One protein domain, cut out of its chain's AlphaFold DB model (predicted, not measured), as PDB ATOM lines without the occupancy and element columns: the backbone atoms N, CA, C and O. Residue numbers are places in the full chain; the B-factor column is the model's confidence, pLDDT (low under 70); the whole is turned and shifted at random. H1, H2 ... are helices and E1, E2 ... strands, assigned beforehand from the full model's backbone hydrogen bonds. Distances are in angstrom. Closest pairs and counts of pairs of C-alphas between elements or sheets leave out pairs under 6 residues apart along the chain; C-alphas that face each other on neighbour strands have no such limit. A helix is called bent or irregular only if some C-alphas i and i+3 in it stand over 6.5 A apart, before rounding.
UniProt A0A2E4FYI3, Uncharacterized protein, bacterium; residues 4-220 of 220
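AT A GLANCE: This is residues 4 to 220 of the 220 residues of an uncharacterized protein of bacterium (UniProt A0A2E4FYI3). A long, twisted wall of six strands has the long helix H6 running along one face, with H1 and H3 on that same face towards opposite ends. H5 packs on the first turn of H6 beyond the sheet, and residues 86 to 92 stick out as a loop at that end. The printed part has 217 residues with six named helices and six named strands, in the order H1 E1 E2 H2 E3 E4 H3 E5 E6 H4 H5 H6; the class is mixed. The sheet is antiparallel, in the order E1 E2 E3 E4 E6 E5. The whole is only just compact, close to loose, with a radius of gyration of the C-alphas of 20.1 A, and elongated, spanning 65 by 39 by 35 A.

HOW THE PARTS SIT: Start at edge strand E1, residues 17 to 25, which forms a hairpin with E2, residues 31 to 39; N 22 and O 35 are 2.8 A apart. E2 neighbours E3, residues 72 to 79, with N 34 and O 76 at 2.8 A. E3 forms a hairpin with E4, residues 100 to 112, with N 75 and O 104 at 3.0 A. E4 neighbours E6, residues 139 to 149, with N 109 and O 145 at 2.8 A. E6 forms a hairpin with edge strand E5, residues 129 to 136, with N 132 and O 146 at 2.9 A. E4, H3, residues 115 to 125, and E5 make a split strand-helix-strand unit, its two strands running the same way with E6 between them, and a right-handed crossover. H1, residues 4 to 15, H3 and the hub H6, residues 193 to 219, are on the same face, two layers with the sheet; H6 has a height of 9.3 A over the sheet and runs along E4, at 2 degrees on the local plane. H6 touches H3, closest C-alphas Phe 125 and Asn 206, 6.3 A, at a shallow tilt of 21 degrees, opposite ways. H6 touches H1, closest C-alphas His 15 and Leu 204, 6.9 A. H5, residues 174 to 188, is not on the sheet; it touches H6, closest C-alphas Glu 182 and Val 193, 5.7 A. H2, residues 65 to 69, stands at the sheet's level; H4, residues 157 to 160, only grazes the sheet. Every O i to N i+4 pair is within hydrogen-bond range in H1, 22 of 23 in H6, 9 of 11 in H5, 2 of 7 in H3 and 0 of 1 in H2, where O i to N i+3 gives 5 of 8 for H3 and 2 of 2 for H2; H4 is too short for an i+4 pair.

IN THESE COORDINATES: Find C-alpha 100 at (-31.611, 32.868, -20.621); from there E4 runs 36.9 A to C-alpha 112. Find C-alpha 193 at (-47.923, 33.093, -18.897); H6 runs 39.6 A to C-alpha 219 at (-40.902, 29.920, -57.786). E6 measures 27.6 A and bends by 56 degrees at residue 142; E1 measures 24.1 A and bends by 58 degrees at residue 20. H3 is irregular: C-alphas 121 and 124 are 7.4 A apart.

THE WHOLE: Look for the two farthest C-alphas at Ser 90 and Gln 220, 66.1 A apart. The printed part has no cut. The links E2 to H2, E3 to E4 and H4 to H5 are long. The mean pLDDT of the printed part is 73.9, and residues 44 to 64, 80 to 98 and 156 to 193 are among the 83 under 70.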
ATOM      1  N   LEU A   4     -38.149  28.571 -18.247       68.00
ATOM      2  CA  LEU A   4     -38.232  29.399 -19.437       68.00
ATOM      3  C   LEU A   4     -37.562  28.750 -20.659       68.00
ATOM      4  O   LEU A   4     -38.104  28.842 -21.761       68.00
ATOM      5  N   HIS A   5     -36.438  28.038 -20.492       75.19
ATOM      6  CA  HIS A   5     -35.863  27.298 -21.622       75.19
ATOM      7  C   HIS A   5     -36.805  26.167 -22.069       75.19
ATOM      8  O   HIS A   5     -37.010  26.013 -23.273       75.19
ATOM      9  N   LYS A   6     -37.454  25.442 -21.133       73.31
ATOM     10  CA  LYS A   6     -38.434  24.396 -21.477       73.31
ATOM     11  C   LYS A   6     -39.565  24.986 -22.303       73.31
ATOM     12  O   LYS A   6     -39.860  24.465 -23.374       73.31
ATOM     13  N   LEU A   7     -40.114  26.122 -21.870       76.50
ATOM     14  CA  LEU A   7     -41.140  26.848 -22.612       76.50
ATOM     15  C   LEU A   7     -40.705  27.149 -24.053       76.50
ATOM     16  O   LEU A   7     -41.450  26.863 -24.995       76.50
ATOM     17  N   ILE A   8     -39.524  27.748 -24.231       81.75
ATOM     18  CA  ILE A   8     -39.031  28.130 -25.559       81.75
ATOM     19  C   ILE A   8     -38.846  26.899 -26.437       81.75
ATOM     20  O   ILE A   8     -39.325  26.884 -27.571       81.75
ATOM     21  N   ILE A   9     -38.200  25.857 -25.915       82.75
ATOM     22  CA  ILE A   9     -37.931  24.628 -26.659       82.75
ATOM     23  C   ILE A   9     -39.226  23.905 -27.019       82.75
ATOM     24  O   ILE A   9     -39.387  23.485 -28.165       82.75
ATOM     25  N   GLU A  10     -40.163  23.757 -26.084       82.62
ATOM     26  CA  GLU A  10     -41.455  23.116 -26.342       82.62
ATOM     27  C   GLU A  10     -42.244  23.862 -27.408       82.62
ATOM     28  O   GLU A  10     -42.754  23.254 -28.352       82.62
ATOM     29  N   ARG A  11     -42.326  25.189 -27.295       85.12
ATOM     30  CA  ARG A  11     -43.029  26.015 -28.278       85.12
ATOM     31  C   ARG A  11     -42.334  25.944 -29.623       85.12
ATOM     32  O   ARG A  11     -42.999  25.721 -30.630       85.12
ATOM     33  N   LEU A  12     -41.012  26.013 -29.663       86.56
ATOM     34  CA  LEU A  12     -40.287  25.860 -30.910       86.56
ATOM     35  C   LEU A  12     -40.539  24.496 -31.558       86.56
ATOM     36  O   LEU A  12     -40.848  24.446 -32.746       86.56
ATOM     37  N   LYS A  13     -40.500  23.403 -30.789       83.81
ATOM     38  CA  LYS A  13     -40.822  22.049 -31.271       83.81
ATOM     39  C   LYS A  13     -42.274  21.914 -31.753       83.81
ATOM     40  O   LYS A  13     -42.540  21.082 -32.616       83.81
ATOM     41  N   LYS A  14     -43.214  22.736 -31.260       85.56
ATOM     42  CA  LYS A  14     -44.590  22.822 -31.801       85.56
ATOM     43  C   LYS A  14     -44.637  23.477 -33.191       85.56
ATOM     44  O   LYS A  14     -45.514  23.138 -33.984       85.56
ATOM     45  N   HIS A  15     -43.719  24.397 -33.496       87.62
ATOM     46  CA  HIS A  15     -43.699  25.159 -34.756       87.62
ATOM     47  C   HIS A  15     -42.690  24.642 -35.790       87.62
ATOM     48  O   HIS A  15     -42.857  24.907 -36.978       87.62
ATOM     49  N   VAL A  16     -41.658  23.909 -35.373       87.00
ATOM     50  CA  VAL A  16     -40.526  23.490 -36.213       87.00
ATOM     51  C   VAL A  16     -40.258  21.996 -36.036       87.00
ATOM     52  O   VAL A  16     -40.231  21.483 -34.919       87.00
ATOM     53  N   HIS A  17     -39.990  21.290 -37.139       85.12
ATOM     54  CA  HIS A  17     -39.561  19.887 -37.091       85.12
ATOM     55  C   HIS A  17     -38.071  19.818 -36.776       85.12
ATOM     56  O   HIS A  17     -37.250  19.983 -37.677       85.12
ATOM     57  N   VAL A  18     -37.716  19.602 -35.512       84.44
ATOM     58  CA  VAL A  18     -36.316  19.449 -35.092       84.44
ATOM     59  C   VAL A  18     -35.749  18.144 -35.660       84.44
ATOM     60  O   VAL A  18     -36.336  17.080 -35.475       84.44
ATOM     61  N   VAL A  19     -34.628  18.236 -36.379       83.50
ATOM     62  CA  VAL A  19     -33.963  17.100 -37.042       83.50
ATOM     63  C   VAL A  19     -32.637  16.718 -36.399       83.50
ATOM     64  O   VAL A  19     -32.244  15.561 -36.494       83.50
ATOM     65  N   ASP A  20     -31.963  17.669 -35.762       82.12
ATOM     66  CA  ASP A  20     -30.718  17.436 -35.039       82.12
ATOM     67  C   ASP A  20     -30.580  18.454 -33.904       82.12
ATOM     68  O   ASP A  20     -31.140  19.553 -33.972       82.12
ATOM     69  N   GLY A  21     -29.845  18.088 -32.862       83.75
ATOM     70  CA  GLY A  21     -29.644  18.920 -31.687       83.75
ATOM     71  C   GLY A  21     -28.398  18.515 -30.916       83.75
ATOM     72  O   GLY A  21     -28.126  17.333 -30.716       83.75
ATOM     73  N   VAL A  22     -27.646  19.511 -30.467       87.50
ATOM     74  CA  VAL A  22     -26.439  19.341 -29.661       87.50
ATOM     75  C   VAL A  22     -26.477  20.289 -28.472       87.50
ATOM     76  O   VAL A  22     -26.971  21.411 -28.563       87.50
ATOM     77  N   MET A  23     -25.931  19.826 -27.356       87.81
ATOM     78  CA  MET A  23     -25.859  20.575 -26.111       87.81
ATOM     79  C   MET A  23     -24.405  20.631 -25.656       87.81
ATOM     80  O   MET A  23     -23.708  19.613 -25.650       87.81
ATOM     81  N   PHE A  24     -23.961  21.821 -25.277       87.81
ATOM     82  CA  PHE A  24     -22.631  22.092 -24.753       87.81
ATOM     83  C   PHE A  24     -22.768  22.686 -23.358       87.81
ATOM     84  O   PHE A  24     -23.618  23.540 -23.131       87.81
ATOM     85  N   MET A  25     -21.919  22.251 -22.436       86.44
ATOM     86  CA  MET A  25     -21.785  22.866 -21.119       86.44
ATOM     87  C   MET A  25     -20.498  23.686 -21.114       86.44
ATOM     88  O   MET A  25     -19.490  23.231 -21.663       86.44
ATOM     89  N   SER A  26     -20.535  24.886 -20.541       84.06
ATOM     90  CA  SER A  26     -19.354  25.732 -20.400       84.06
ATOM     91  C   SER A  26     -18.287  25.059 -19.530       84.06
ATOM     92  O   SER A  26     -18.591  24.234 -18.666       84.06
ATOM     93  N   ASP A  27     -17.020  25.426 -19.737       81.00
ATOM     94  CA  ASP A  27     -15.891  24.850 -18.988       81.00
ATOM     95  C   ASP A  27     -15.972  25.135 -17.475       81.00
ATOM     96  O   ASP A  27     -15.450  24.368 -16.665       81.00
ATOM     97  N   ASP A  28     -16.624  26.236 -17.093       76.44
ATOM     98  CA  ASP A  28     -16.895  26.607 -15.701       76.44
ATOM     99  C   ASP A  28     -18.189  25.982 -15.142       76.44
ATOM    100  O   ASP A  28     -18.467  26.109 -13.951       76.44
ATOM    101  N   GLY A  29     -18.958  25.266 -15.974       71.12
ATOM    102  CA  GLY A  29     -20.192  24.574 -15.597       71.12
ATOM    103  C   GLY A  29     -21.370  25.498 -15.282       71.12
ATOM    104  O   GLY A  29     -22.365  25.037 -14.723       71.12
ATOM    105  N   HIS A  30     -21.265  26.792 -15.593       77.50
ATOM    106  CA  HIS A  30     -22.266  27.793 -15.231       77.50
ATOM    107  C   HIS A  30     -23.288  28.085 -16.332       77.50
ATOM    108  O   HIS A  30     -24.395  28.526 -16.007       77.50
ATOM    109  N   SER A  31     -22.958  27.828 -17.602       82.81
ATOM    110  CA  SER A  31     -23.880  27.978 -18.726       82.81
ATOM    111  C   SER A  31     -23.976  26.720 -19.584       82.81
ATOM    112  O   SER A  31     -23.075  25.880 -19.655       82.81
ATOM    113  N   ILE A  32     -25.132  26.578 -20.219       86.88
ATOM    114  CA  ILE A  32     -25.457  25.529 -21.170       86.88
ATOM    115  C   ILE A  32     -25.862  26.217 -22.468       86.88
ATOM    116  O   ILE A  32     -26.709  27.109 -22.462       86.88
ATOM    117  N   LEU A  33     -25.265  25.788 -23.576       88.50
ATOM    118  CA  LEU A  33     -25.618  26.193 -24.930       88.50
ATOM    119  C   LEU A  33     -26.282  25.020 -25.645       88.50
ATOM    120  O   LEU A  33     -25.646  24.002 -25.922       88.50
ATOM    121  N   GLU A  34     -27.547  25.189 -25.998       89.62
ATOM    122  CA  GLU A  34     -28.286  24.270 -26.848       89.62
ATOM    123  C   GLU A  34     -28.374  24.822 -28.265       89.62
ATOM    124  O   GLU A  34     -28.769  25.966 -28.489       89.62
ATOM    125  N   ARG A  35     -28.017  23.988 -29.239       91.69
ATOM    126  CA  ARG A  35     -28.198  24.284 -30.657       91.69
ATOM    127  C   ARG A  35     -29.056  23.220 -31.283       91.69
ATOM    128  O   ARG A  35     -28.812  22.031 -31.087       91.69
ATOM    129  N   PHE A  36     -30.007  23.635 -32.099       89.62
ATOM    130  CA  PHE A  36     -30.806  22.696 -32.865       89.62
ATOM    131  C   PHE A  36     -31.008  23.161 -34.294       89.62
ATOM    132  O   PHE A  36     -31.066  24.353 -34.606       89.62
ATOM    133  N   ILE A  37     -31.106  22.161 -35.161       89.75
ATOM    134  CA  ILE A  37     -31.399  22.311 -36.573       89.75
ATOM    135  C   ILE A  37     -32.813  21.797 -36.776       89.75
ATOM    136  O   ILE A  37     -33.158  20.668 -36.418       89.75
ATOM    137  N   GLY A  38     -33.643  22.647 -37.355       89.25
ATOM    138  CA  GLY A  38     -35.038  22.394 -37.621       89.25
ATOM    139  C   GLY A  38     -35.399  22.572 -39.088       89.25
ATOM    140  O   GLY A  38     -34.661  23.142 -39.892       89.25
ATOM    141  N   LYS A  39     -36.577  22.069 -39.437       88.50
ATOM    142  CA  LYS A  39     -37.188  22.176 -40.760       88.50
ATOM    143  C   LYS A  39     -38.550  22.851 -40.665       88.50
ATOM    144  O   LYS A  39     -39.286  22.665 -39.694       88.50
ATOM    145  N   HIS A  40     -38.902  23.600 -41.708       90.00
ATOM    146  CA  HIS A  40     -40.181  24.302 -41.801       90.00
ATOM    147  C   HIS A  40     -41.377  23.338 -41.612       90.00
ATOM    148  O   HIS A  40     -41.375  22.248 -42.196       90.00
ATOM    149  N   PRO A  41     -42.444  23.707 -40.871       85.06
ATOM    150  CA  PRO A  41     -43.525  22.786 -40.494       85.06
ATOM    151  C   PRO A  41     -44.321  22.206 -41.669       85.06
ATOM    152  O   PRO A  41     -44.919  21.135 -41.545       85.06
ATOM    153  N   LEU A  42     -44.316  22.887 -42.821       84.25
ATOM    154  CA  LEU A  42     -44.929  22.390 -44.064       84.25
ATOM    155  C   LEU A  42     -44.279  21.101 -44.593       84.25
ATOM    156  O   LEU A  42     -44.916  20.375 -45.352       84.25
ATOM    157  N   LEU A  43     -43.066  20.762 -44.149       73.38
ATOM    158  CA  LEU A  43     -42.338  19.542 -44.515       73.38
ATOM    159  C   LEU A  43     -42.827  18.293 -43.737       73.38
ATOM    160  O   LEU A  43     -42.027  17.426 -43.406       73.38
ATOM    161  N   LYS A  44     -44.132  18.224 -43.415       61.03
ATOM    162  CA  LYS A  44     -44.747  17.372 -42.373       61.03
ATOM    163  C   LYS A  44     -44.228  15.919 -42.249       61.03
ATOM    164  O   LYS A  44     -43.964  15.273 -43.264       61.03
ATOM    165  N   PRO A  45     -44.284  15.323 -41.034       48.78
ATOM    166  CA  PRO A  45     -43.797  13.972 -40.746       48.78
ATOM    167  C   PRO A  45     -44.500  12.805 -41.440       48.78
ATOM    168  O   PRO A  45     -43.927  11.733 -41.595       48.78
ATOM    169  N   GLU A  46     -45.705  12.999 -41.961       46.12
ATOM    170  CA  GLU A  46     -46.379  12.000 -42.808       46.12
ATOM    171  C   GLU A  46     -45.731  11.886 -44.208       46.12
ATOM    172  O   GLU A  46     -46.046  10.971 -44.966       46.12
ATOM    173  N   MET A  47     -44.781  12.775 -44.534       46.97
ATOM    174  CA  MET A  47     -43.786  12.617 -45.606       46.97
ATOM    175  C   MET A  47     -42.426  12.091 -45.097       46.97
ATOM    176  O   MET A  47     -41.588  11.705 -45.910       46.97
ATOM    177  N   ILE A  48     -42.208  12.078 -43.773       47.56
ATOM    178  CA  ILE A  48     -41.009  11.578 -43.069       47.56
ATOM    179  C   ILE A  48     -41.090  10.052 -42.843       47.56
ATOM    180  O   ILE A  48     -40.062   9.396 -42.700       47.56
ATOM    181  N   VAL A  49     -42.276   9.428 -42.890       42.97
ATOM    182  CA  VAL A  49     -42.428   7.974 -42.691       42.97
ATOM    183  C   VAL A  49     -42.622   7.241 -44.030       42.97
ATOM    184  O   VAL A  49     -43.499   7.565 -44.824       42.97
ATOM    185  N   ILE A  50     -41.806   6.195 -44.236       40.25
ATOM    186  CA  ILE A  50     -41.642   5.298 -45.407       40.25
ATOM    187  C   ILE A  50     -40.620   5.749 -46.474       40.25
ATOM    188  O   ILE A  50     -40.786   5.392 -47.633       40.25
ATOM    189  N   ASN A  51     -39.546   6.483 -46.153       37.62
ATOM    190  CA  ASN A  51     -38.292   6.471 -46.947       37.62
ATOM    191  C   ASN A  51     -37.149   7.180 -46.197       37.62
ATOM    192  O   ASN A  51     -36.609   8.168 -46.684       37.62
ATOM    193  N   ASP A  52     -36.777   6.673 -45.024       40.03
ATOM    194  CA  ASP A  52     -35.599   7.160 -44.308       40.03
ATOM    195  C   ASP A  52     -34.334   6.827 -45.128       40.03
ATOM    196  O   ASP A  52     -33.953   5.664 -45.295       40.03
ATOM    197  N   GLN A  53     -33.745   7.843 -45.757       43.59
ATOM    198  CA  GLN A  53     -32.382   7.807 -46.274       43.59
ATOM    199  C   GLN A  53     -31.592   8.889 -45.545       43.59
ATOM    200  O   GLN A  53     -32.145   9.957 -45.285       43.59
ATOM    201  N   PRO A  54     -30.285   8.681 -45.310       46.84
ATOM    202  CA  PRO A  54     -29.455   9.613 -44.548       46.84
ATOM    203  C   PRO A  54     -29.366  11.045 -45.127       46.84
ATOM    204  O   PRO A  54     -28.762  11.899 -44.491       46.84
ATOM    205  N   TYR A  55     -29.958  11.329 -46.301       43.03
ATOM    206  CA  TYR A  55     -29.816  12.601 -47.024       43.03
ATOM    207  C   TYR A  55     -31.081  13.093 -47.769       43.03
ATOM    208  O   TYR A  55     -30.953  13.695 -48.833       43.03
ATOM    209  N   GLY A  56     -32.300  12.870 -47.253       46.84
ATOM    210  CA  GLY A  56     -33.481  13.641 -47.698       46.84
ATOM    211  C   GLY A  56     -34.709  12.852 -48.166       46.84
ATOM    212  O   GLY A  56     -34.784  11.628 -48.053       46.84
ATOM    213  N   PHE A  57     -35.710  13.589 -48.660       52.09
ATOM    214  CA  PHE A  57     -37.062  13.097 -48.921       52.09
ATOM    215  C   PHE A  57     -37.274  12.649 -50.376       52.09
ATOM    216  O   PHE A  57     -36.988  13.359 -51.333       52.09
ATOM    217  N   LYS A  58     -37.853  11.461 -50.576       47.75
ATOM    218  CA  LYS A  58     -37.939  10.822 -51.908       47.75
ATOM    219  C   LYS A  58     -39.031  11.370 -52.839       47.75
ATOM    220  O   LYS A  58     -38.997  11.075 -54.034       47.75
ATOM    221  N   ARG A  59     -40.059  12.040 -52.303       52.88
ATOM    222  CA  ARG A  59     -41.260  12.488 -53.043       52.88
ATOM    223  C   ARG A  59     -41.909  13.710 -52.393       52.88
ATOM    224  O   ARG A  59     -43.084  13.661 -52.028       52.88
ATOM    225  N   LEU A  60     -41.162  14.797 -52.254       59.31
ATOM    226  CA  LEU A  60     -41.808  16.073 -51.990       59.31
ATOM    227  C   LEU A  60     -42.510  16.573 -53.254       59.31
ATOM    228  O   LEU A  60     -42.103  16.288 -54.382       59.31
ATOM    229  N   ARG A  61     -43.599  17.326 -53.085       59.31
ATOM    230  CA  ARG A  61     -44.091  18.132 -54.203       59.31
ATOM    231  C   ARG A  61     -42.995  19.145 -54.538       59.31
ATOM    232  O   ARG A  61     -42.436  19.736 -53.621       59.31
ATOM    233  N   LYS A  62     -42.728  19.382 -55.828       63.09
ATOM    234  CA  LYS A  62     -41.713  20.356 -56.287       63.09
ATOM    235  C   LYS A  62     -41.837  21.730 -55.618       63.09
ATOM    236  O   LYS A  62     -40.841  22.411 -55.434       63.09
ATOM    237  N   GLU A  63     -43.061  22.112 -55.256       62.91
ATOM    238  CA  GLU A  63     -43.377  23.358 -54.545       62.91
ATOM    239  C   GLU A  63     -42.788  23.445 -53.126       62.91
ATOM    240  O   GLU A  63     -42.704  24.538 -52.595       62.91
ATOM    241  N   PHE A  64     -42.357  22.332 -52.521       68.31
ATOM    242  CA  PHE A  64     -41.800  22.292 -51.164       68.31
ATOM    243  C   PHE A  64     -40.342  21.810 -51.104       68.31
ATOM    244  O   PHE A  64     -39.714  21.954 -50.059       68.31
ATOM    245  N   GLU A  65     -39.783  21.254 -52.192       70.94
ATOM    246  CA  GLU A  65     -38.386  20.762 -52.233       70.94
ATOM    247  C   GLU A  65     -37.383  21.857 -51.843       70.94
ATOM    248  O   GLU A  65     -36.328  21.587 -51.281       70.94
ATOM    249  N   ARG A  66     -37.715  23.119 -52.125       76.31
ATOM    250  CA  ARG A  66     -36.856  24.258 -51.813       76.31
ATOM    251  C   ARG A  66     -36.789  24.581 -50.330       76.31
ATOM    252  O   ARG A  66     -35.710  24.941 -49.872       76.31
ATOM    253  N   LEU A  67     -37.886  24.393 -49.594       82.00
ATOM    254  CA  LEU A  67     -37.929  24.602 -48.146       82.00
ATOM    255  C   LEU A  67     -36.978  23.653 -47.403       82.00
ATOM    256  O   LEU A  67     -36.555  23.967 -46.298       82.00
ATOM    257  N   GLU A  68     -36.596  22.516 -47.998       79.56
ATOM    258  CA  GLU A  68     -35.543  21.657 -47.441       79.56
ATOM    259  C   GLU A  68     -34.164  22.319 -47.443       79.56
ATOM    260  O   GLU A  68     -33.329  21.982 -46.607       79.56
ATOM    261  N   ASN A  69     -33.927  23.261 -48.359       81.62
ATOM    262  CA  ASN A  69     -32.666  23.995 -48.455       81.62
ATOM    263  C   ASN A  69     -32.593  25.174 -47.476       81.62
ATOM    264  O   ASN A  69     -31.579  25.867 -47.469       81.62
ATOM    265  N   TYR A  70     -33.646  25.414 -46.687       88.75
ATOM    266  CA  TYR A  70     -33.738  26.507 -45.716       88.75
ATOM    267  C   TYR A  70     -33.805  25.922 -44.295       88.75
ATOM    268  O   TYR A  70     -34.875  25.911 -43.675       88.75
ATOM    269  N   PRO A  71     -32.698  25.337 -43.791       90.69
ATOM    270  CA  PRO A  71     -32.641  24.856 -42.418       90.69
ATOM    271  C   PRO A  71     -32.833  26.022 -41.448       90.69
ATOM    272  O   PRO A  71     -32.258  27.097 -41.614       90.69
ATOM    273  N   ILE A  72     -33.638  25.774 -40.423       94.62
ATOM    274  CA  ILE A  72     -33.887  26.717 -39.340       94.62
ATOM    275  C   ILE A  72     -32.907  26.381 -38.229       94.62
ATOM    276  O   ILE A  72     -32.979  25.303 -37.641       94.62
ATOM    277  N   TYR A  73     -31.993  27.293 -37.953       95.19
ATOM    278  CA  TYR A  73     -31.039  27.173 -36.869       95.19
ATOM    279  C   TYR A  73     -31.555  27.915 -35.660       95.19
ATOM    280  O   TYR A  73     -32.122  29.000 -35.779       95.19
ATOM    281  N   CYS A  74     -31.324  27.344 -34.492       93.69
ATOM    282  CA  CYS A  74     -31.563  28.041 -33.253       93.69
ATOM    283  C   CYS A  74     -30.449  27.759 -32.269       93.69
ATOM    284  O   CYS A  74     -29.928  26.641 -32.202       93.69
ATOM    285  N   GLU A  75     -30.127  28.789 -31.507       93.56
ATOM    286  CA  GLU A  75     -29.141  28.761 -30.449       93.56
ATOM    287  C   GLU A  75     -29.788  29.353 -29.198       93.56
ATOM    288  O   GLU A  75     -30.379  30.430 -29.248       93.56
ATOM    289  N   LEU A  76     -29.712  28.626 -28.090       90.00
ATOM    290  CA  LEU A  76     -30.250  29.032 -26.800       90.00
ATOM    291  C   LEU A  76     -29.180  28.790 -25.741       90.00
ATOM    292  O   LEU A  76     -28.821  27.646 -25.469       90.00
ATOM    293  N   GLU A  77     -28.675  29.862 -25.147       88.56
ATOM    294  CA  GLU A  77     -27.756  29.797 -24.017       88.56
ATOM    295  C   GLU A  77     -28.487  30.175 -22.731       88.56
ATOM    296  O   GLU A  77     -29.225  31.163 -22.697       88.56
ATOM    297  N   TYR A  78     -28.281  29.407 -21.666       83.38
ATOM    298  CA  TYR A  78     -28.876  29.670 -20.360       83.38
ATOM    299  C   TYR A  78     -27.972  29.224 -19.212       83.38
ATOM    300  O   TYR A  78     -27.130  28.344 -19.367       83.38
ATOM    301  N   THR A  79     -28.155  29.821 -18.036       79.50
ATOM    302  CA  THR A  79     -27.463  29.412 -16.808       79.50
ATOM    303  C   THR A  79     -28.288  28.422 -16.000       79.50
ATOM    304  O   THR A  79     -29.519  28.413 -16.057       79.50
ATOM    305  N   THR A  80     -27.609  27.599 -15.205       68.75
ATOM    306  CA  THR A  80     -28.228  26.797 -14.142       68.75
ATOM    307  C   THR A  80     -27.500  27.104 -12.837       68.75
ATOM    308  O   THR A  80     -26.616  26.364 -12.414       68.75
ATOM    309  N   ALA A  81     -27.804  28.243 -12.223       58.22
ATOM    310  CA  ALA A  81     -27.241  28.609 -10.934       58.22
ATOM    311  C   ALA A  81     -28.093  28.012  -9.802       58.22
ATOM    312  O   ALA A  81     -29.197  28.476  -9.520       58.22
ATOM    313  N   THR A  82     -27.567  27.011  -9.097       51.03
ATOM    314  CA  THR A  82     -27.991  26.743  -7.712       51.03
ATOM    315  C   THR A  82     -27.648  27.966  -6.866       51.03
ATOM    316  O   THR A  82     -26.489  28.391  -6.841       51.03
ATOM    317  N   LEU A  83     -28.636  28.560  -6.194       44.38
ATOM    318  CA  LEU A  83     -28.369  29.655  -5.259       44.38
ATOM    319  C   LEU A  83     -27.401  29.190  -4.154       44.38
ATOM    320  O   LEU A  83     -27.476  28.039  -3.721       44.38
ATOM    321  N   PRO A  84     -26.513  30.064  -3.643       42.97
ATOM    322  CA  PRO A  84     -25.762  29.762  -2.433       42.97
ATOM    323  C   PRO A  84     -26.737  29.501  -1.268       42.97
ATOM    324  O   PRO A  84     -27.700  30.260  -1.112       42.97
ATOM    325  N   PRO A  85     -26.474  28.502  -0.406       45.91
ATOM    326  CA  PRO A  85     -27.379  28.108   0.681       45.91
ATOM    327  C   PRO A  85     -27.651  29.221   1.709       45.91
ATOM    328  O   PRO A  85     -28.601  29.141   2.480       45.91
ATOM    329  N   GLU A  86     -26.843  30.283   1.720       45.88
ATOM    330  CA  GLU A  86     -26.957  31.399   2.668       45.88
ATOM    331  C   GLU A  86     -28.083  32.393   2.326       45.88
ATOM    332  O   GLU A  86     -28.462  33.208   3.168       45.88
ATOM    333  N   SER A  87     -28.642  32.315   1.115       45.94
ATOM    334  CA  SER A  87     -29.697  33.217   0.626       45.94
ATOM    335  C   SER A  87     -31.114  32.662   0.809       45.94
ATOM    336  O   SER A  87     -32.074  33.315   0.398       45.94
ATOM    337  N   MET A  88     -31.257  31.461   1.383       43.59
ATOM    338  CA  MET A  88     -32.495  30.683   1.317       43.59
ATOM    339  C   MET A  88     -33.185  30.533   2.674       43.59
ATOM    340  O   MET A  88     -32.532  30.197   3.666       43.59
ATOM    341  N   PRO A  89     -34.513  30.735   2.758       40.22
ATOM    342  CA  PRO A  89     -35.280  30.271   3.900       40.22
ATOM    343  C   PRO A  89     -35.270  28.737   3.890       40.22
ATOM    344  O   PRO A  89     -35.715  28.126   2.934       40.22
ATOM    345  N   SER A  90     -34.724  28.148   4.952       39.53
ATOM    346  CA  SER A  90     -34.642  26.718   5.297       39.53
ATOM    347  C   SER A  90     -35.723  25.783   4.708       39.53
ATOM    348  O   SER A  90     -36.648  25.372   5.415       39.53
ATOM    349  N   THR A  91     -35.574  25.393   3.450       42.31
ATOM    350  CA  THR A  91     -36.242  24.242   2.838       42.31
ATOM    351  C   THR A  91     -35.161  23.417   2.155       42.31
ATOM    352  O   THR A  91     -34.354  23.977   1.422       42.31
ATOM    353  N   ASP A  92     -35.112  22.119   2.461       41.28
ATOM    354  CA  ASP A  92     -34.066  21.145   2.089       41.28
ATOM    355  C   ASP A  92     -33.968  20.843   0.571       41.28
ATOM    356  O   ASP A  92     -33.382  19.835   0.180       41.28
ATOM    357  N   ASP A  93     -34.509  21.709  -0.283       44.53
ATOM    358  CA  ASP A  93     -34.582  21.512  -1.728       44.53
ATOM    359  C   ASP A  93     -33.611  22.478  -2.428       44.53
ATOM    360  O   ASP A  93     -33.682  23.695  -2.244       44.53
ATOM    361  N   ASP A  94     -32.677  21.947  -3.220       42.22
ATOM    362  CA  ASP A  94     -31.704  22.738  -3.982       42.22
ATOM    363  C   ASP A  94     -32.420  23.513  -5.108       42.22
ATOM    364  O   ASP A  94     -32.697  22.991  -6.188       42.22
ATOM    365  N   LEU A  95     -32.727  24.792  -4.876       45.78
ATOM    366  CA  LEU A  95     -33.342  25.644  -5.897       45.78
ATOM    367  C   LEU A  95     -32.329  25.994  -7.002       45.78
ATOM    368  O   LEU A  95     -31.362  26.731  -6.780       45.78
ATOM    369  N   VAL A  96     -32.592  25.511  -8.221       49.97
ATOM    370  CA  VAL A  96     -31.848  25.875  -9.435       49.97
ATOM    371  C   VAL A  96     -32.554  27.032 -10.130       49.97
ATOM    372  O   VAL A  96     -33.532  26.829 -10.851       49.97
ATOM    373  N   LEU A  97     -32.030  28.239  -9.945       52.97
ATOM    374  CA  LEU A  97     -32.397  29.385 -10.763       52.97
ATOM    375  C   LEU A  97     -31.651  29.318 -12.085       52.97
ATOM    376  O   LEU A  97     -30.513  28.853 -12.161       52.97
ATOM    377  N   GLY A  98     -32.256  29.825 -13.143       62.44
ATOM    378  CA  GLY A  98     -31.481  30.089 -14.335       62.44
ATOM    379  C   GLY A  98     -32.028  31.253 -15.111       62.44
ATOM    380  O   GLY A  98     -33.139  31.713 -14.889       62.44
ATOM    381  N   THR A  99     -31.215  31.725 -16.029       72.38
ATOM    382  CA  THR A  99     -31.517  32.888 -16.845       72.38
ATOM    383  C   THR A  99     -31.177  32.514 -18.269       72.38
ATOM    384  O   THR A  99     -30.169  31.847 -18.507       72.38
ATOM    385  N   ILE A 100     -32.020  32.905 -19.219       79.69
ATOM    386  CA  ILE A 100     -31.611  32.868 -20.621       79.69
ATOM    387  C   ILE A 100     -30.541  33.936 -20.783       79.69
ATOM    388  O   ILE A 100     -30.733  35.065 -20.370       79.69
ATOM    389  N   LEU A 101     -29.396  33.576 -21.339       81.25
ATOM    390  CA  LEU A 101     -28.330  34.522 -21.651       81.25
ATOM    391  C   LEU A 101     -28.437  34.997 -23.095       81.25
ATOM    392  O   LEU A 101     -28.168  36.155 -23.402       81.25
ATOM    393  N   TYR A 102     -28.838  34.090 -23.984       86.12
ATOM    394  CA  TYR A 102     -28.884  34.335 -25.413       86.12
ATOM    395  C   TYR A 102     -29.928  33.439 -26.067       86.12
ATOM    396  O   TYR A 102     -30.063  32.268 -25.722       86.12
ATOM    397  N   PHE A 103     -30.658  33.994 -27.027       88.81
ATOM    398  CA  PHE A 103     -31.544  33.246 -27.906       88.81
ATOM    399  C   PHE A 103     -31.420  33.811 -29.315       88.81
ATOM    400  O   PHE A 103     -31.539  35.020 -29.502       88.81
ATOM    401  N   ASP A 104     -31.248  32.941 -30.298       92.25
ATOM    402  CA  ASP A 104     -31.292  33.306 -31.708       92.25
ATOM    403  C   ASP A 104     -32.006  32.224 -32.507       92.25
ATOM    404  O   ASP A 104     -31.930  31.037 -32.198       92.25
ATOM    405  N   LEU A 105     -32.726  32.649 -33.536       94.88
ATOM    406  CA  LEU A 105     -33.457  31.788 -34.450       94.88
ATOM    407  C   LEU A 105     -33.303  32.368 -35.844       94.88
ATOM    408  O   LEU A 105     -33.839  33.443 -36.124       94.88
ATOM    409  N   TYR A 106     -32.613  31.653 -36.723       96.25
ATOM    410  CA  TYR A 106     -32.270  32.170 -38.036       96.25
ATOM    411  C   TYR A 106     -32.340  31.117 -39.137       96.25
ATOM    412  O   TYR A 106     -32.334  29.911 -38.905       96.25
ATOM    413  N   THR A 107     -32.424  31.585 -40.376       96.00
ATOM    414  CA  THR A 107     -32.287  30.759 -41.577       96.00
ATOM    415  C   THR A 107     -31.526  31.532 -42.640       96.00
ATOM    416  O   THR A 107     -31.637  32.757 -42.742       96.00
ATOM    417  N   GLU A 108     -30.802  30.804 -43.482       94.06
ATOM    418  CA  GLU A 108     -30.211  31.346 -44.700       94.06
ATOM    419  C   GLU A 108     -31.049  30.928 -45.914       94.06
ATOM    420  O   GLU A 108     -31.349  29.749 -46.104       94.06
ATOM    421  N   ILE A 109     -31.434  31.896 -46.743       91.12
ATOM    422  CA  ILE A 109     -32.202  31.674 -47.967       91.12
ATOM    423  C   ILE A 109     -31.369  32.151 -49.161       91.12
ATOM    424  O   ILE A 109     -31.274  33.361 -49.395       91.12
ATOM    425  N   PRO A 110     -30.782  31.241 -49.960       87.12
ATOM    426  CA  PRO A 110     -30.120  31.614 -51.201       87.12
ATOM    427  C   PRO A 110     -31.107  32.232 -52.199       87.12
ATOM    428  O   PRO A 110     -32.147  31.660 -52.539       87.12
ATOM    429  N   LEU A 111     -30.731  33.394 -52.721       82.56
ATOM    430  CA  LEU A 111     -31.419  34.141 -53.760       82.56
ATOM    431  C   LEU A 111     -30.625  34.117 -55.063       82.56
ATOM    432  O   LEU A 111     -29.433  34.428 -55.111       82.56
ATOM    433  N   GLN A 112     -31.338  33.848 -56.152       74.44
ATOM    434  CA  GLN A 112     -30.829  34.021 -57.505       74.44
ATOM    435  C   GLN A 112     -31.711  35.031 -58.225       74.44
ATOM    436  O   GLN A 112     -32.831  34.708 -58.626       74.44
ATOM    437  N   LYS A 113     -31.181  36.246 -58.412       65.81
ATOM    438  CA  LYS A 113     -31.874  37.380 -59.052       65.81
ATOM    439  C   LYS A 113     -33.134  37.821 -58.260       65.81
ATOM    440  O   LYS A 113     -33.617  37.123 -57.382       65.81
ATOM    441  N   LYS A 114     -33.663  39.020 -58.549       66.62
ATOM    442  CA  LYS A 114     -34.853  39.657 -57.910       66.62
ATOM    443  C   LYS A 114     -34.677  40.413 -56.573       66.62
ATOM    444  O   LYS A 114     -35.664  40.656 -55.883       66.62
ATOM    445  N   LEU A 115     -33.489  40.932 -56.258       70.62
ATOM    446  CA  LEU A 115     -33.289  41.781 -55.064       70.62
ATOM    447  C   LEU A 115     -34.213  43.015 -55.003       70.62
ATOM    448  O   LEU A 115     -34.643  43.420 -53.929       70.62
ATOM    449  N   ASN A 116     -34.584  43.580 -56.154       76.81
ATOM    450  CA  ASN A 116     -35.405  44.796 -56.219       76.81
ATOM    451  C   ASN A 116     -36.847  44.608 -55.711       76.81
ATOM    452  O   ASN A 116     -37.514  45.591 -55.405       76.81
ATOM    453  N   GLN A 117     -37.350  43.370 -55.664       79.62
ATOM    454  CA  GLN A 117     -38.710  43.065 -55.202       79.62
ATOM    455  C   GLN A 117     -38.751  42.658 -53.727       79.62
ATOM    456  O   GLN A 117     -39.822  42.685 -53.123       79.62
ATOM    457  N   LEU A 118     -37.586  42.364 -53.142       82.75
ATOM    458  CA  LEU A 118     -37.441  41.917 -51.765       82.75
ATOM    459  C   LEU A 118     -38.144  42.827 -50.746       82.75
ATOM    460  O   LEU A 118     -38.869  42.280 -49.917       82.75
ATOM    461  N   PRO A 119     -38.043  44.176 -50.810       84.88
ATOM    462  CA  PRO A 119     -38.709  45.041 -49.833       84.88
ATOM    463  C   PRO A 119     -40.216  44.775 -49.727       84.88
ATOM    464  O   PRO A 119     -40.776  44.764 -48.635       84.88
ATOM    465  N   ASN A 120     -40.875  44.481 -50.850       85.38
ATOM    466  CA  ASN A 120     -42.315  44.226 -50.868       85.38
ATOM    467  C   ASN A 120     -42.680  42.895 -50.204       85.38
ATOM    468  O   ASN A 120     -43.757  42.785 -49.624       85.38
ATOM    469  N   TRP A 121     -41.802  41.895 -50.291       87.88
ATOM    470  CA  TRP A 121     -42.027  40.576 -49.701       87.88
ATOM    471  C   TRP A 121     -41.800  40.585 -48.191       87.88
ATOM    472  O   TRP A 121     -42.465  39.853 -47.469       87.88
ATOM    473  N   VAL A 122     -40.878  41.425 -47.712       90.56
ATOM    474  CA  VAL A 122     -40.412  41.377 -46.322       90.56
ATOM    475  C   VAL A 122     -41.055  42.408 -45.401       90.56
ATOM    476  O   VAL A 122     -41.147  42.169 -44.200       90.56
ATOM    477  N   ASN A 123     -41.519  43.543 -45.941       91.56
ATOM    478  CA  ASN A 123     -42.068  44.656 -45.158       91.56
ATOM    479  C   ASN A 123     -43.109  44.246 -44.096       91.56
ATOM    480  O   ASN A 123     -43.014  44.758 -42.979       91.56
ATOM    481  N   PRO A 124     -44.065  43.335 -44.378       93.75
ATOM    482  CA  PRO A 124     -45.044  42.907 -43.377       93.75
ATOM    483  C   PRO A 124     -44.429  42.245 -42.134       93.75
ATOM    484  O   PRO A 124     -45.035  42.285 -41.066       93.75
ATOM    485  N   PHE A 125     -43.230  41.669 -42.254       95.56
ATOM    486  CA  PHE A 125     -42.594  40.864 -41.209       95.56
ATOM    487  C   PHE A 125     -41.475  41.585 -40.461       95.56
ATOM    488  O   PHE A 125     -41.029  41.094 -39.427       95.56
ATOM    489  N   LEU A 126     -41.036  42.761 -40.920       94.31
ATOM    490  CA  LEU A 126     -39.973  43.540 -40.268       94.31
ATOM    491  C   LEU A 126     -40.193  43.836 -38.767       94.31
ATOM    492  O   LEU A 126     -39.192  44.014 -38.066       94.31
ATOM    493  N   PRO A 127     -41.432  43.890 -38.227       94.56
ATOM    494  CA  PRO A 127     -41.635  43.950 -36.778       94.56
ATOM    495  C   PRO A 127     -41.158  42.701 -36.015       94.56
ATOM    496  O   PRO A 127     -40.837  42.801 -34.833       94.56
ATOM    497  N   PHE A 128     -41.107  41.546 -36.679       94.94
ATOM    498  CA  PHE A 128     -40.828  40.235 -36.082       94.94
ATOM    499  C   PHE A 128     -39.455  39.677 -36.445       94.94
ATOM    500  O   PHE A 128     -38.921  38.870 -35.690       94.94
ATOM    501  N   VAL A 129     -38.880  40.103 -37.574       95.56
ATOM    502  CA  VAL A 129     -37.588  39.606 -38.062       95.56
ATOM    503  C   VAL A 129     -36.628  40.734 -38.436       95.56
ATOM    504  O   VAL A 129     -37.038  41.848 -38.787       95.56
ATOM    505  N   SER A 130     -35.334  40.450 -38.357       94.88
ATOM    506  CA  SER A 130     -34.270  41.180 -39.044       94.88
ATOM    507  C   SER A 130     -33.879  40.414 -40.307       94.88
ATOM    508  O   SER A 130     -34.015  39.194 -40.386       94.88
ATOM    509  N   ILE A 131     -33.465  41.151 -41.337       93.00
ATOM    510  CA  ILE A 131     -33.090  40.568 -42.624       93.00
ATOM    511  C   ILE A 131     -31.822  41.241 -43.102       93.00
ATOM    512  O   ILE A 131     -31.786  42.461 -43.272       93.00
ATOM    513  N   GLU A 132     -30.815  40.429 -43.378       91.75
ATOM    514  CA  GLU A 132     -29.558  40.859 -43.966       91.75
ATOM    515  C   GLU A 132     -29.386  40.208 -45.333       91.75
ATOM    516  O   GLU A 132     -29.722  39.044 -45.532       91.75
ATOM    517  N   CYS A 133     -28.870  40.962 -46.299       88.81
ATOM    518  CA  CYS A 133     -28.585  40.451 -47.633       88.81
ATOM    519  C   CYS A 133     -27.071  40.373 -47.827       88.81
ATOM    520  O   CYS A 133     -26.405  41.399 -47.969       88.81
ATOM    521  N   ILE A 134     -26.538  39.158 -47.894       87.81
ATOM    522  CA  ILE A 134     -25.123  38.893 -48.152       87.81
ATOM    523  C   ILE A 134     -24.955  38.634 -49.648       87.81
ATOM    524  O   ILE A 134     -25.446  37.642 -50.177       87.81
ATOM    525  N   GLN A 135     -24.269  39.531 -50.352       84.38
ATOM    526  CA  GLN A 135     -23.968  39.357 -51.774       84.38
ATOM    527  C   GLN A 135     -22.611  38.693 -51.969       84.38
ATOM    528  O   GLN A 135     -21.619  39.067 -51.337       84.38
ATOM    529  N   ASN A 136     -22.540  37.747 -52.902       78.38
ATOM    530  CA  ASN A 136     -21.265  37.172 -53.291       78.38
ATOM    531  C   ASN A 136     -20.501  38.159 -54.191       78.38
ATOM    532  O   ASN A 136     -20.913  38.442 -55.313       78.38
ATOM    533  N   LEU A 137     -19.343  38.639 -53.728       79.38
ATOM    534  CA  LEU A 137     -18.500  39.566 -54.492       79.38
ATOM    535  C   LEU A 137     -18.013  38.982 -55.831       79.38
ATOM    536  O   LEU A 137     -17.809  39.726 -56.787       79.38
ATOM    537  N   ALA A 138     -17.828  37.661 -55.909       82.94
ATOM    538  CA  ALA A 138     -17.402  36.974 -57.127       82.94
ATOM    539  C   ALA A 138     -18.561  36.722 -58.104       82.94
ATOM    540  O   ALA A 138     -18.325  36.557 -59.300       82.94
ATOM    541  N   ASN A 139     -19.805  36.695 -57.615       77.88
ATOM    542  CA  ASN A 139     -20.998  36.567 -58.444       77.88
ATOM    543  C   ASN A 139     -22.143  37.431 -57.881       77.88
ATOM    544  O   ASN A 139     -22.944  36.923 -57.097       77.88
ATOM    545  N   PRO A 140     -22.245  38.707 -58.296       75.69
ATOM    546  CA  PRO A 140     -23.228  39.658 -57.764       75.69
ATOM    547  C   PRO A 140     -24.695  39.257 -57.976       75.69
ATOM    548  O   PRO A 140     -25.578  39.772 -57.294       75.69
ATOM    549  N   ASP A 141     -24.961  38.340 -58.912       74.56
ATOM    550  CA  ASP A 141     -26.299  37.790 -59.156       74.56
ATOM    551  C   ASP A 141     -26.722  36.755 -58.096       74.56
ATOM    552  O   ASP A 141     -27.908  36.407 -58.017       74.56
ATOM    553  N   ASN A 142     -25.766  36.277 -57.291       81.38
ATOM    554  CA  ASN A 142     -25.980  35.362 -56.180       81.38
ATOM    555  C   ASN A 142     -25.909  36.130 -54.859       81.38
ATOM    556  O   ASN A 142     -24.883  36.720 -54.507       81.38
ATOM    557  N   ALA A 143     -26.993  36.062 -54.100       85.88
ATOM    558  CA  ALA A 143     -27.063  36.598 -52.754       85.88
ATOM    559  C   ALA A 143     -27.667  35.555 -51.812       85.88
ATOM    560  O   ALA A 143     -28.329  34.625 -52.262       85.88
ATOM    561  N   SER A 144     -27.477  35.741 -50.519       89.19
ATOM    562  CA  SER A 144     -28.189  35.018 -49.474       89.19
ATOM    563  C   SER A 144     -28.920  36.017 -48.600       89.19
ATOM    564  O   SER A 144     -28.394  37.090 -48.303       89.19
ATOM    565  N   LEU A 145     -30.134  35.673 -48.192       91.94
ATOM    566  CA  LEU A 145     -30.814  36.366 -47.108       91.94
ATOM    567  C   LEU A 145     -30.550  35.623 -45.818       91.94
ATOM    568  O   LEU A 145     -30.863  34.440 -45.729       91.94
ATOM    569  N   ILE A 146     -30.040  36.329 -44.826       94.31
ATOM    570  CA  ILE A 146     -30.076  35.873 -43.447       94.31
ATOM    571  C   ILE A 146     -31.341  36.469 -42.840       94.31
ATOM    572  O   ILE A 146     -31.497  37.689 -42.816       94.31
ATOM    573  N   VAL A 147     -32.268  35.617 -42.415       95.94
ATOM    574  CA  VAL A 147     -33.479  36.028 -41.698       95.94
ATOM    575  C   VAL A 147     -33.303  35.603 -40.251       95.94
ATOM    576  O   VAL A 147     -33.186  34.404 -40.016       95.94
ATOM    577  N   CYS A 148     -33.316  36.545 -39.307       96.31
ATOM    578  CA  CYS A 148     -33.253  36.249 -37.873       96.31
ATOM    579  C   CYS A 148     -34.523  36.729 -37.164       96.31
ATOM    580  O   CYS A 148     -35.097  37.766 -37.501       96.31
ATOM    581  N   SER A 149     -34.976  35.979 -36.168       95.12
ATOM    582  CA  SER A 149     -36.070  36.381 -35.290       95.12
ATOM    583  C   SER A 149     -35.643  37.536 -34.387       95.12
ATOM    584  O   SER A 149     -34.560  37.518 -33.818       95.12
ATOM    585  N   LYS A 150     -36.534  38.510 -34.181       92.94
ATOM    586  CA  LYS A 150     -36.376  39.581 -33.179       92.94
ATOM    587  C   LYS A 150     -36.977  39.218 -31.822       92.94
ATOM    588  O   LYS A 150     -37.271  40.104 -31.023       92.94
ATOM    589  N   PHE A 151     -37.259  37.940 -31.574       87.69
ATOM    590  CA  PHE A 151     -37.819  37.522 -30.288       87.69
ATOM    591  C   PHE A 151     -36.848  37.797 -29.132       87.69
ATOM    592  O   PHE A 151     -37.294  38.195 -28.061       87.69
ATOM    593  N   SER A 152     -35.539  37.679 -29.373       84.19
ATOM    594  CA  SER A 152     -34.486  38.068 -28.427       84.19
ATOM    595  C   SER A 152     -34.649  39.500 -27.920       84.19
ATOM    596  O   SER A 152     -34.524  39.743 -26.729       84.19
ATOM    597  N   ASP A 153     -35.040  40.434 -28.794       84.31
ATOM    598  CA  ASP A 153     -35.260  41.851 -28.461       84.31
ATOM    599  C   ASP A 153     -36.485  42.076 -27.551       84.31
ATOM    600  O   ASP A 153     -36.802  43.215 -27.199       84.31
ATOM    601  N   LYS A 154     -37.257  41.019 -27.270       78.19
ATOM    602  CA  LYS A 154     -38.430  41.018 -26.385       78.19
ATOM    603  C   LYS A 154     -38.216  40.238 -25.101       78.19
ATOM    604  O   LYS A 154     -39.107  40.242 -24.250       78.19
ATOM    605  N   LEU A 155     -37.070  39.583 -24.966       73.94
ATOM    606  CA  LEU A 155     -36.605  39.064 -23.693       73.94
ATOM    607  C   LEU A 155     -36.077  40.269 -22.897       73.94
ATOM    608  O   LEU A 155     -34.886  40.550 -22.898       73.94
ATOM    609  N   ASP A 156     -36.993  41.056 -22.322       60.56
ATOM    610  CA  ASP A 156     -36.651  42.198 -21.464       60.56
ATOM    611  C   ASP A 156     -35.933  41.712 -20.185       60.56
ATOM    612  O   ASP A 156     -36.166  40.585 -19.736       60.56
ATOM    613  N   ASP A 157     -35.132  42.581 -19.551       52.19
ATOM    614  CA  ASP A 157     -34.432  42.310 -18.278       52.19
ATOM    615  C   ASP A 157     -35.392  41.769 -17.189       52.19
ATOM    616  O   ASP A 157     -35.076  40.802 -16.499       52.19
ATOM    617  N   ASP A 158     -36.631  42.286 -17.132       47.25
ATOM    618  CA  ASP A 158     -37.700  41.839 -16.215       47.25
ATOM    619  C   ASP A 158     -38.089  40.353 -16.377       47.25
ATOM    620  O   ASP A 158     -38.733  39.777 -15.500       47.25
ATOM    621  N   PHE A 159     -37.766  39.742 -17.520       52.59
ATOM    622  CA  PHE A 159     -38.058  38.345 -17.846       52.59
ATOM    623  C   PHE A 159     -36.823  37.441 -17.714       52.59
ATOM    624  O   PHE A 159     -36.954  36.248 -17.442       52.59
ATOM    625  N   MET A 160     -35.632  38.020 -17.875       52.88
ATOM    626  CA  MET A 160     -34.329  37.361 -17.730       52.88
ATOM    627  C   MET A 160     -33.945  37.186 -16.250       52.88
ATOM    628  O   MET A 160     -33.297  36.202 -15.891       52.88
ATOM    629  N   ASP A 161     -34.420  38.080 -15.381       50.44
ATOM    630  CA  ASP A 161     -34.132  38.077 -13.941       50.44
ATOM    631  C   ASP A 161     -35.125  37.254 -13.100       50.44
ATOM    632  O   ASP A 161     -35.052  37.276 -11.871       50.44
ATOM    633  N   LEU A 162     -36.067  36.527 -13.719       51.78
ATOM    634  CA  LEU A 162     -37.085  35.775 -12.979       51.78
ATOM    635  C   LEU A 162     -36.493  34.507 -12.353       51.78
ATOM    636  O   LEU A 162     -36.143  33.572 -13.079       51.78
ATOM    637  N   PRO A 163     -36.444  34.416 -11.012       47.91
ATOM    638  CA  PRO A 163     -36.006  33.209 -10.353       47.91
ATOM    639  C   PRO A 163     -37.119  32.159 -10.443       47.91
ATOM    640  O   PRO A 163     -38.035  32.151  -9.629       47.91
ATOM    641  N   PHE A 164     -37.083  31.272 -11.435       52.59
ATOM    642  CA  PHE A 164     -38.032  30.157 -11.492       52.59
ATOM    643  C   PHE A 164     -37.440  28.897 -10.856       52.59
ATOM    644  O   PHE A 164     -36.239  28.633 -10.933       52.59
ATOM    645  N   THR A 165     -38.311  28.091 -10.259       47.16
ATOM    646  CA  THR A 165     -37.976  26.807  -9.642       47.16
ATOM    647  C   THR A 165     -38.908  25.757 -10.190       47.16
ATOM    648  O   THR A 165     -40.115  25.965 -10.175       47.16
ATOM    649  N   LEU A 166     -38.366  24.658 -10.715       48.59
ATOM    650  CA  LEU A 166     -39.173  23.467 -10.944       48.59
ATOM    651  C   LEU A 166     -38.304  22.239 -11.222       48.59
ATOM    652  O   LEU A 166     -37.540  22.185 -12.191       48.59
ATOM    653  N   GLU A 167     -38.448  21.233 -10.364       46.56
ATOM    654  CA  GLU A 167     -37.950  19.890 -10.623       46.56
ATOM    655  C   GLU A 167     -38.892  19.210 -11.607       46.56
ATOM    656  O   GLU A 167     -39.931  18.661 -11.249       46.56
ATOM    657  N   VAL A 168     -38.539  19.278 -12.886       49.12
ATOM    658  CA  VAL A 168     -39.304  18.609 -13.932       49.12
ATOM    659  C   VAL A 168     -38.419  17.544 -14.542       49.12
ATOM    660  O   VAL A 168     -37.509  17.875 -15.306       49.12
ATOM    661  N   SER A 169     -38.678  16.283 -14.188       48.72
ATOM    662  CA  SER A 169     -38.007  15.124 -14.786       48.72
ATOM    663  C   SER A 169     -38.153  15.135 -16.313       48.72
ATOM    664  O   SER A 169     -39.130  15.684 -16.834       48.72
ATOM    665  N   ASP A 170     -37.205  14.540 -17.037       49.31
ATOM    666  CA  ASP A 170     -37.245  14.479 -18.509       49.31
ATOM    667  C   ASP A 170     -38.489  13.752 -19.052       49.31
ATOM    668  O   ASP A 170     -38.892  13.994 -20.186       49.31
ATOM    669  N   ASP A 171     -39.143  12.940 -18.216       55.72
ATOM    670  CA  ASP A 171     -40.356  12.181 -18.542       55.72
ATOM    671  C   ASP A 171     -41.664  12.925 -18.202       55.72
ATOM    672  O   ASP A 171     -42.752  12.347 -18.269       55.72
ATOM    673  N   THR A 172     -41.587  14.191 -17.786       58.28
ATOM    674  CA  THR A 172     -42.783  14.938 -17.371       58.28
ATOM    675  C   THR A 172     -43.595  15.386 -18.585       58.28
ATOM    676  O   THR A 172     -43.054  15.978 -19.516       58.28
ATOM    677  N   ASP A 173     -44.901  15.115 -18.557       60.38
ATOM    678  CA  ASP A 173     -45.842  15.491 -19.614       60.38
ATOM    679  C   ASP A 173     -45.894  17.019 -19.814       60.38
ATOM    680  O   ASP A 173     -45.835  17.783 -18.845       60.38
ATOM    681  N   GLY A 174     -46.034  17.467 -21.065       59.62
ATOM    682  CA  GLY A 174     -46.013  18.888 -21.436       59.62
ATOM    683  C   GLY A 174     -47.126  19.696 -20.764       59.62
ATOM    684  O   GLY A 174     -46.919  20.850 -20.397       59.62
ATOM    685  N   ASP A 175     -48.275  19.070 -20.501       65.19
ATOM    686  CA  ASP A 175     -49.385  19.707 -19.782       65.19
ATOM    687  C   ASP A 175     -49.032  19.994 -18.306       65.19
ATOM    688  O   ASP A 175     -49.471  20.992 -17.733       65.19
ATOM    689  N   ALA A 176     -48.205  19.146 -17.682       65.81
ATOM    690  CA  ALA A 176     -47.742  19.346 -16.309       65.81
ATOM    691  C   ALA A 176     -46.639  20.413 -16.224       65.81
ATOM    692  O   ALA A 176     -46.603  21.174 -15.257       65.81
ATOM    693  N   VAL A 177     -45.783  20.515 -17.249       63.25
ATOM    694  CA  VAL A 177     -44.808  21.612 -17.392       63.25
ATOM    695  C   VAL A 177     -45.539  22.951 -17.508       63.25
ATOM    696  O   VAL A 177     -45.189  23.901 -16.813       63.25
ATOM    697  N   GLU A 178     -46.571  23.019 -18.355       63.75
ATOM    698  CA  GLU A 178     -47.336  24.241 -18.622       63.75
ATOM    699  C   GLU A 178     -48.081  24.729 -17.368       63.75
ATOM    700  O   GLU A 178     -48.004  25.912 -17.036       63.75
ATOM    701  N   ALA A 179     -48.707  23.825 -16.608       68.12
ATOM    702  CA  ALA A 179     -49.379  24.173 -15.353       68.12
ATOM    703  C   ALA A 179     -48.406  24.701 -14.283       68.12
ATOM    704  O   ALA A 179     -48.689  25.691 -13.610       68.12
ATOM    705  N   ALA A 180     -47.246  24.061 -14.146       66.06
ATOM    706  CA  ALA A 180     -46.259  24.440 -13.145       66.06
ATOM    707  C   ALA A 180     -45.537  25.754 -13.512       66.06
ATOM    708  O   ALA A 180     -45.231  26.580 -12.651       66.06
ATOM    709  N   LEU A 181     -45.335  25.990 -14.811       64.50
ATOM    710  CA  LEU A 181     -44.896  27.273 -15.351       64.50
ATOM    711  C   LEU A 181     -45.912  28.384 -15.059       64.50
ATOM    712  O   LEU A 181     -45.518  29.500 -14.722       64.50
ATOM    713  N   GLU A 182     -47.207  28.084 -15.198       65.81
ATOM    714  CA  GLU A 182     -48.294  29.025 -14.937       65.81
ATOM    715  C   GLU A 182     -48.357  29.448 -13.470       65.81
ATOM    716  O   GLU A 182     -48.437  30.645 -13.188       65.81
ATOM    717  N   GLU A 183     -48.218  28.495 -12.550       65.94
ATOM    718  CA  GLU A 183     -48.104  28.756 -11.114       65.94
ATOM    719  C   GLU A 183     -46.876  29.622 -10.804       65.94
ATOM    720  O   GLU A 183     -47.031  30.725 -10.275       65.94
ATOM    721  N   ALA A 184     -45.682  29.202 -11.236       62.03
ATOM    722  CA  ALA A 184     -44.435  29.908 -10.947       62.03
ATOM    723  C   ALA A 184     -44.439  31.348 -11.488       62.03
ATOM    724  O   ALA A 184     -44.158  32.297 -10.765       62.03
ATOM    725  N   LEU A 185     -44.799  31.566 -12.751       60.19
ATOM    726  CA  LEU A 185     -44.767  32.911 -13.336       60.19
ATOM    727  C   LEU A 185     -45.888  33.827 -12.814       60.19
ATOM    728  O   LEU A 185     -45.724  35.049 -12.875       60.19
ATOM    729  N   SER A 186     -46.994  33.278 -12.295       62.94
ATOM    730  CA  SER A 186     -48.066  34.075 -11.677       62.94
ATOM    731  C   SER A 186     -47.620  34.792 -10.398       62.94
ATOM    732  O   SER A 186     -48.152  35.856 -10.079       62.94
ATOM    733  N   GLU A 187     -46.617  34.251  -9.702       58.78
ATOM    734  CA  GLU A 187     -46.068  34.835  -8.475       58.78
ATOM    735  C   GLU A 187     -45.074  35.971  -8.749       58.78
ATOM    736  O   GLU A 187     -44.990  36.921  -7.968       58.78
ATOM    737  N   TYR A 188     -44.351  35.912  -9.872       53.97
ATOM    738  CA  TYR A 188     -43.232  36.822 -10.148       53.97
ATOM    739  C   TYR A 188     -43.488  37.832 -11.271       53.97
ATOM    740  O   TYR A 188     -42.771  38.827 -11.372       53.97
ATOM    741  N   THR A 189     -44.513  37.635 -12.105       58.88
ATOM    742  CA  THR A 189     -44.811  38.541 -13.222       58.88
ATOM    743  C   THR A 189     -46.221  39.119 -13.134       58.88
ATOM    744  O   THR A 189     -47.191  38.429 -12.844       58.88
ATOM    745  N   GLN A 190     -46.371  40.409 -13.459       57.81
ATOM    746  CA  GLN A 190     -47.700  41.025 -13.629       57.81
ATOM    747  C   GLN A 190     -48.387  40.604 -14.943       57.81
ATOM    748  O   GLN A 190     -49.547  40.948 -15.176       57.81
ATOM    749  N   LYS A 191     -47.665  39.908 -15.832       63.22
ATOM    750  CA  LYS A 191     -48.158  39.456 -17.135       63.22
ATOM    751  C   LYS A 191     -48.438  37.952 -17.070       63.22
ATOM    752  O   LYS A 191     -47.535  37.202 -16.741       63.22
ATOM    753  N   PRO A 192     -49.634  37.480 -17.445       66.19
ATOM    754  CA  PRO A 192     -49.938  36.052 -17.406       66.19
ATOM    755  C   PRO A 192     -49.027  35.261 -18.356       66.19
ATOM    756  O   PRO A 192     -48.659  35.766 -19.414       66.19
ATOM    757  N   VAL A 193     -48.733  33.998 -18.047       69.06
ATOM    758  CA  VAL A 193     -47.923  33.093 -18.897       69.06
ATOM    759  C   VAL A 193     -48.468  32.979 -20.314       69.06
ATOM    760  O   VAL A 193     -47.717  32.991 -21.291       69.06
ATOM    761  N   ALA A 194     -49.794  33.005 -20.444       73.38
ATOM    762  CA  ALA A 194     -50.492  33.086 -21.719       73.38
ATOM    763  C   ALA A 194     -50.013  34.249 -22.613       73.38
ATOM    764  O   ALA A 194     -50.000  34.117 -23.838       73.38
ATOM    765  N   HIS A 195     -49.590  35.378 -22.031       78.75
ATOM    766  CA  HIS A 195     -49.001  36.489 -22.779       78.75
ATOM    767  C   HIS A 195     -47.693  36.079 -23.459       78.75
ATOM    768  O   HIS A 195     -47.500  36.381 -24.634       78.75
ATOM    769  N   TRP A 196     -46.819  35.372 -22.742       76.38
ATOM    770  CA  TRP A 196     -45.517  34.931 -23.243       76.38
ATOM    771  C   TRP A 196     -45.644  33.818 -24.273       76.38
ATOM    772  O   TRP A 196     -44.987  33.881 -25.311       76.38
ATOM    773  N   HIS A 197     -46.564  32.873 -24.057       81.38
ATOM    774  CA  HIS A 197     -46.949  31.903 -25.080       81.38
ATOM    775  C   HIS A 197     -47.386  32.598 -26.364       81.38
ATOM    776  O   HIS A 197     -46.829  32.343 -27.428       81.38
ATOM    777  N   HIS A 198     -48.342  33.522 -26.256       84.56
ATOM    778  CA  HIS A 198     -48.856  34.248 -27.408       84.56
ATOM    779  C   HIS A 198     -47.760  35.067 -28.100       84.56
ATOM    780  O   HIS A 198     -47.727  35.142 -29.328       84.56
ATOM    781  N   LEU A 199     -46.866  35.692 -27.333       86.00
ATOM    782  CA  LEU A 199     -45.755  36.463 -27.873       86.00
ATOM    783  C   LEU A 199     -44.807  35.564 -28.673       86.00
ATOM    784  O   LEU A 199     -44.600  35.822 -29.856       86.00
ATOM    785  N   LEU A 200     -44.289  34.494 -28.065       87.19
ATOM    786  CA  LEU A 200     -43.377  33.562 -28.724       87.19
ATOM    787  C   LEU A 200     -44.028  32.908 -29.951       87.19
ATOM    788  O   LEU A 200     -43.439  32.916 -31.028       87.19
ATOM    789  N   ASP A 201     -45.266  32.428 -29.824       90.81
ATOM    790  CA  ASP A 201     -46.009  31.815 -30.929       90.81
ATOM    791  C   ASP A 201     -46.193  32.794 -32.096       90.81
ATOM    792  O   ASP A 201     -46.064  32.414 -33.261       90.81
ATOM    793  N   ASN A 202     -46.448  34.073 -31.808       92.38
ATOM    794  CA  ASN A 202     -46.573  35.095 -32.838       92.38
ATOM    795  C   ASN A 202     -45.232  35.366 -33.544       92.38
ATOM    796  O   ASN A 202     -45.209  35.481 -34.768       92.38
ATOM    797  N   TYR A 203     -44.117  35.431 -32.812       93.19
ATOM    798  CA  TYR A 203     -42.789  35.606 -33.414       93.19
ATOM    799  C   TYR A 203     -42.376  34.398 -34.261       93.19
ATOM    800  O   TYR A 203     -41.983  34.577 -35.413       93.19
ATOM    801  N   LEU A 204     -42.540  33.178 -33.739       93.06
ATOM    802  CA  LEU A 204     -42.250  31.937 -34.463       93.06
ATOM    803  C   LEU A 204     -43.084  31.825 -35.737       93.06
ATOM    804  O   LEU A 204     -42.549  31.553 -36.809       93.06
ATOM    805  N   LYS A 205     -44.386  32.107 -35.652       94.62
ATOM    806  CA  LYS A 205     -45.268  32.083 -36.817       94.62
ATOM    807  C   LYS A 205     -44.811  33.062 -37.900       94.62
ATOM    808  O   LYS A 205     -44.673  32.661 -39.048       94.62
ATOM    809  N   ASN A 206     -44.559  34.325 -37.549       95.81
ATOM    810  CA  ASN A 206     -44.144  35.328 -38.534       95.81
ATOM    811  C   ASN A 206     -42.753  35.032 -39.113       95.81
ATOM    812  O   ASN A 206     -42.525  35.290 -40.294       95.81
ATOM    813  N   PHE A 207     -41.850  34.459 -38.312       96.25
ATOM    814  CA  PHE A 207     -40.554  33.968 -38.777       96.25
ATOM    815  C   PHE A 207     -40.699  32.843 -39.814       96.25
ATOM    816  O   PHE A 207     -39.989  32.826 -40.812       96.25
ATOM    817  N   LEU A 208     -41.644  31.923 -39.634       95.00
ATOM    818  CA  LEU A 208     -41.891  30.847 -40.599       95.00
ATOM    819  C   LEU A 208     -42.634  31.346 -41.847       95.00
ATOM    820  O   LEU A 208     -42.279  30.995 -42.974       95.00
ATOM    821  N   ASP A 209     -43.626  32.217 -41.662       94.88
ATOM    822  CA  ASP A 209     -44.436  32.768 -42.750       94.88
ATOM    823  C   ASP A 209     -43.583  33.566 -43.754       94.88
ATOM    824  O   ASP A 209     -43.817  33.464 -44.961       94.88
ATOM    825  N   ILE A 210     -42.551  34.293 -43.302       94.19
ATOM    826  CA  ILE A 210     -41.646  34.995 -44.225       94.19
ATOM    827  C   ILE A 210     -40.810  34.028 -45.073       94.19
ATOM    828  O   ILE A 210     -40.636  34.274 -46.267       94.19
ATOM    829  N   ILE A 211     -40.335  32.913 -44.505       93.44
ATOM    830  CA  ILE A 211     -39.574  31.893 -45.247       93.44
ATOM    831  C   ILE A 211     -40.436  31.355 -46.384       93.44
ATOM    832  O   ILE A 211     -40.011  31.317 -47.540       93.44
ATOM    833  N   LYS A 212     -41.682  31.007 -46.057       91.00
ATOM    834  CA  LYS A 212     -42.669  30.539 -47.025       91.00
ATOM    835  C   LYS A 212     -42.960  31.590 -48.099       91.00
ATOM    836  O   LYS A 212     -42.963  31.260 -49.281       91.00
ATOM    837  N   GLN A 213     -43.184  32.848 -47.715       91.06
ATOM    838  CA  GLN A 213     -43.486  33.917 -48.669       91.06
ATOM    839  C   GLN A 213     -42.319  34.179 -49.631       91.06
ATOM    840  O   GLN A 213     -42.536  34.377 -50.829       91.06
ATOM    841  N   ILE A 214     -41.081  34.171 -49.130       89.31
ATOM    842  CA  ILE A 214     -39.891  34.310 -49.976       89.31
ATOM    843  C   ILE A 214     -39.810  33.133 -50.954       89.31
ATOM    844  O   ILE A 214     -39.616  33.357 -52.150       89.31
ATOM    845  N   ASP A 215     -40.010  31.901 -50.485       87.56
ATOM    846  CA  ASP A 215     -39.980  30.712 -51.341       87.56
ATOM    847  C   ASP A 215     -41.023  30.778 -52.472       87.56
ATOM    848  O   ASP A 215     -40.676  30.624 -53.647       87.56
ATOM    849  N   GLU A 216     -42.275  31.129 -52.156       86.50
ATOM    850  CA  GLU A 216     -43.365  31.275 -53.133       86.50
ATOM    851  C   GLU A 216     -43.029  32.284 -54.249       86.50
ATOM    852  O   GLU A 216     -43.320  32.048 -55.427       86.50
ATOM    853  N   HIS A 217     -42.369  33.396 -53.914       84.69
ATOM    854  CA  HIS A 217     -41.966  34.415 -54.890       84.69
ATOM    855  C   HIS A 217     -40.731  34.040 -55.719       84.69
ATOM    856  O   HIS A 217     -40.528  34.568 -56.824       84.69
ATOM    857  N   LEU A 218     -39.903  33.122 -55.222       77.75
ATOM    858  CA  LEU A 218     -38.765  32.597 -55.968       77.75
ATOM    859  C   LEU A 218     -39.153  31.485 -56.951       77.75
ATOM    860  O   LEU A 218     -38.329  31.143 -57.798       77.75
ATOM    861  N   ILE A 219     -40.359  30.918 -56.846       65.88
ATOM    862  CA  ILE A 219     -40.902  29.920 -57.786       65.88
ATOM    863  C   ILE A 219     -41.446  30.574 -59.073       65.88
ATOM    864  O   ILE A 219     -41.375  29.961 -60.139       65.88
ATOM    865  N   GLN A 220     -41.998  31.789 -58.972       56.94
ATOM    866  CA  GLN A 220     -42.633  32.531 -60.080       56.94
ATOM    867  C   GLN A 220     -41.623  33.147 -61.051       56.94
ATOM    868  O   GLN A 220     -41.982  33.368 -62.226       56.94
TER     869      GLN A 220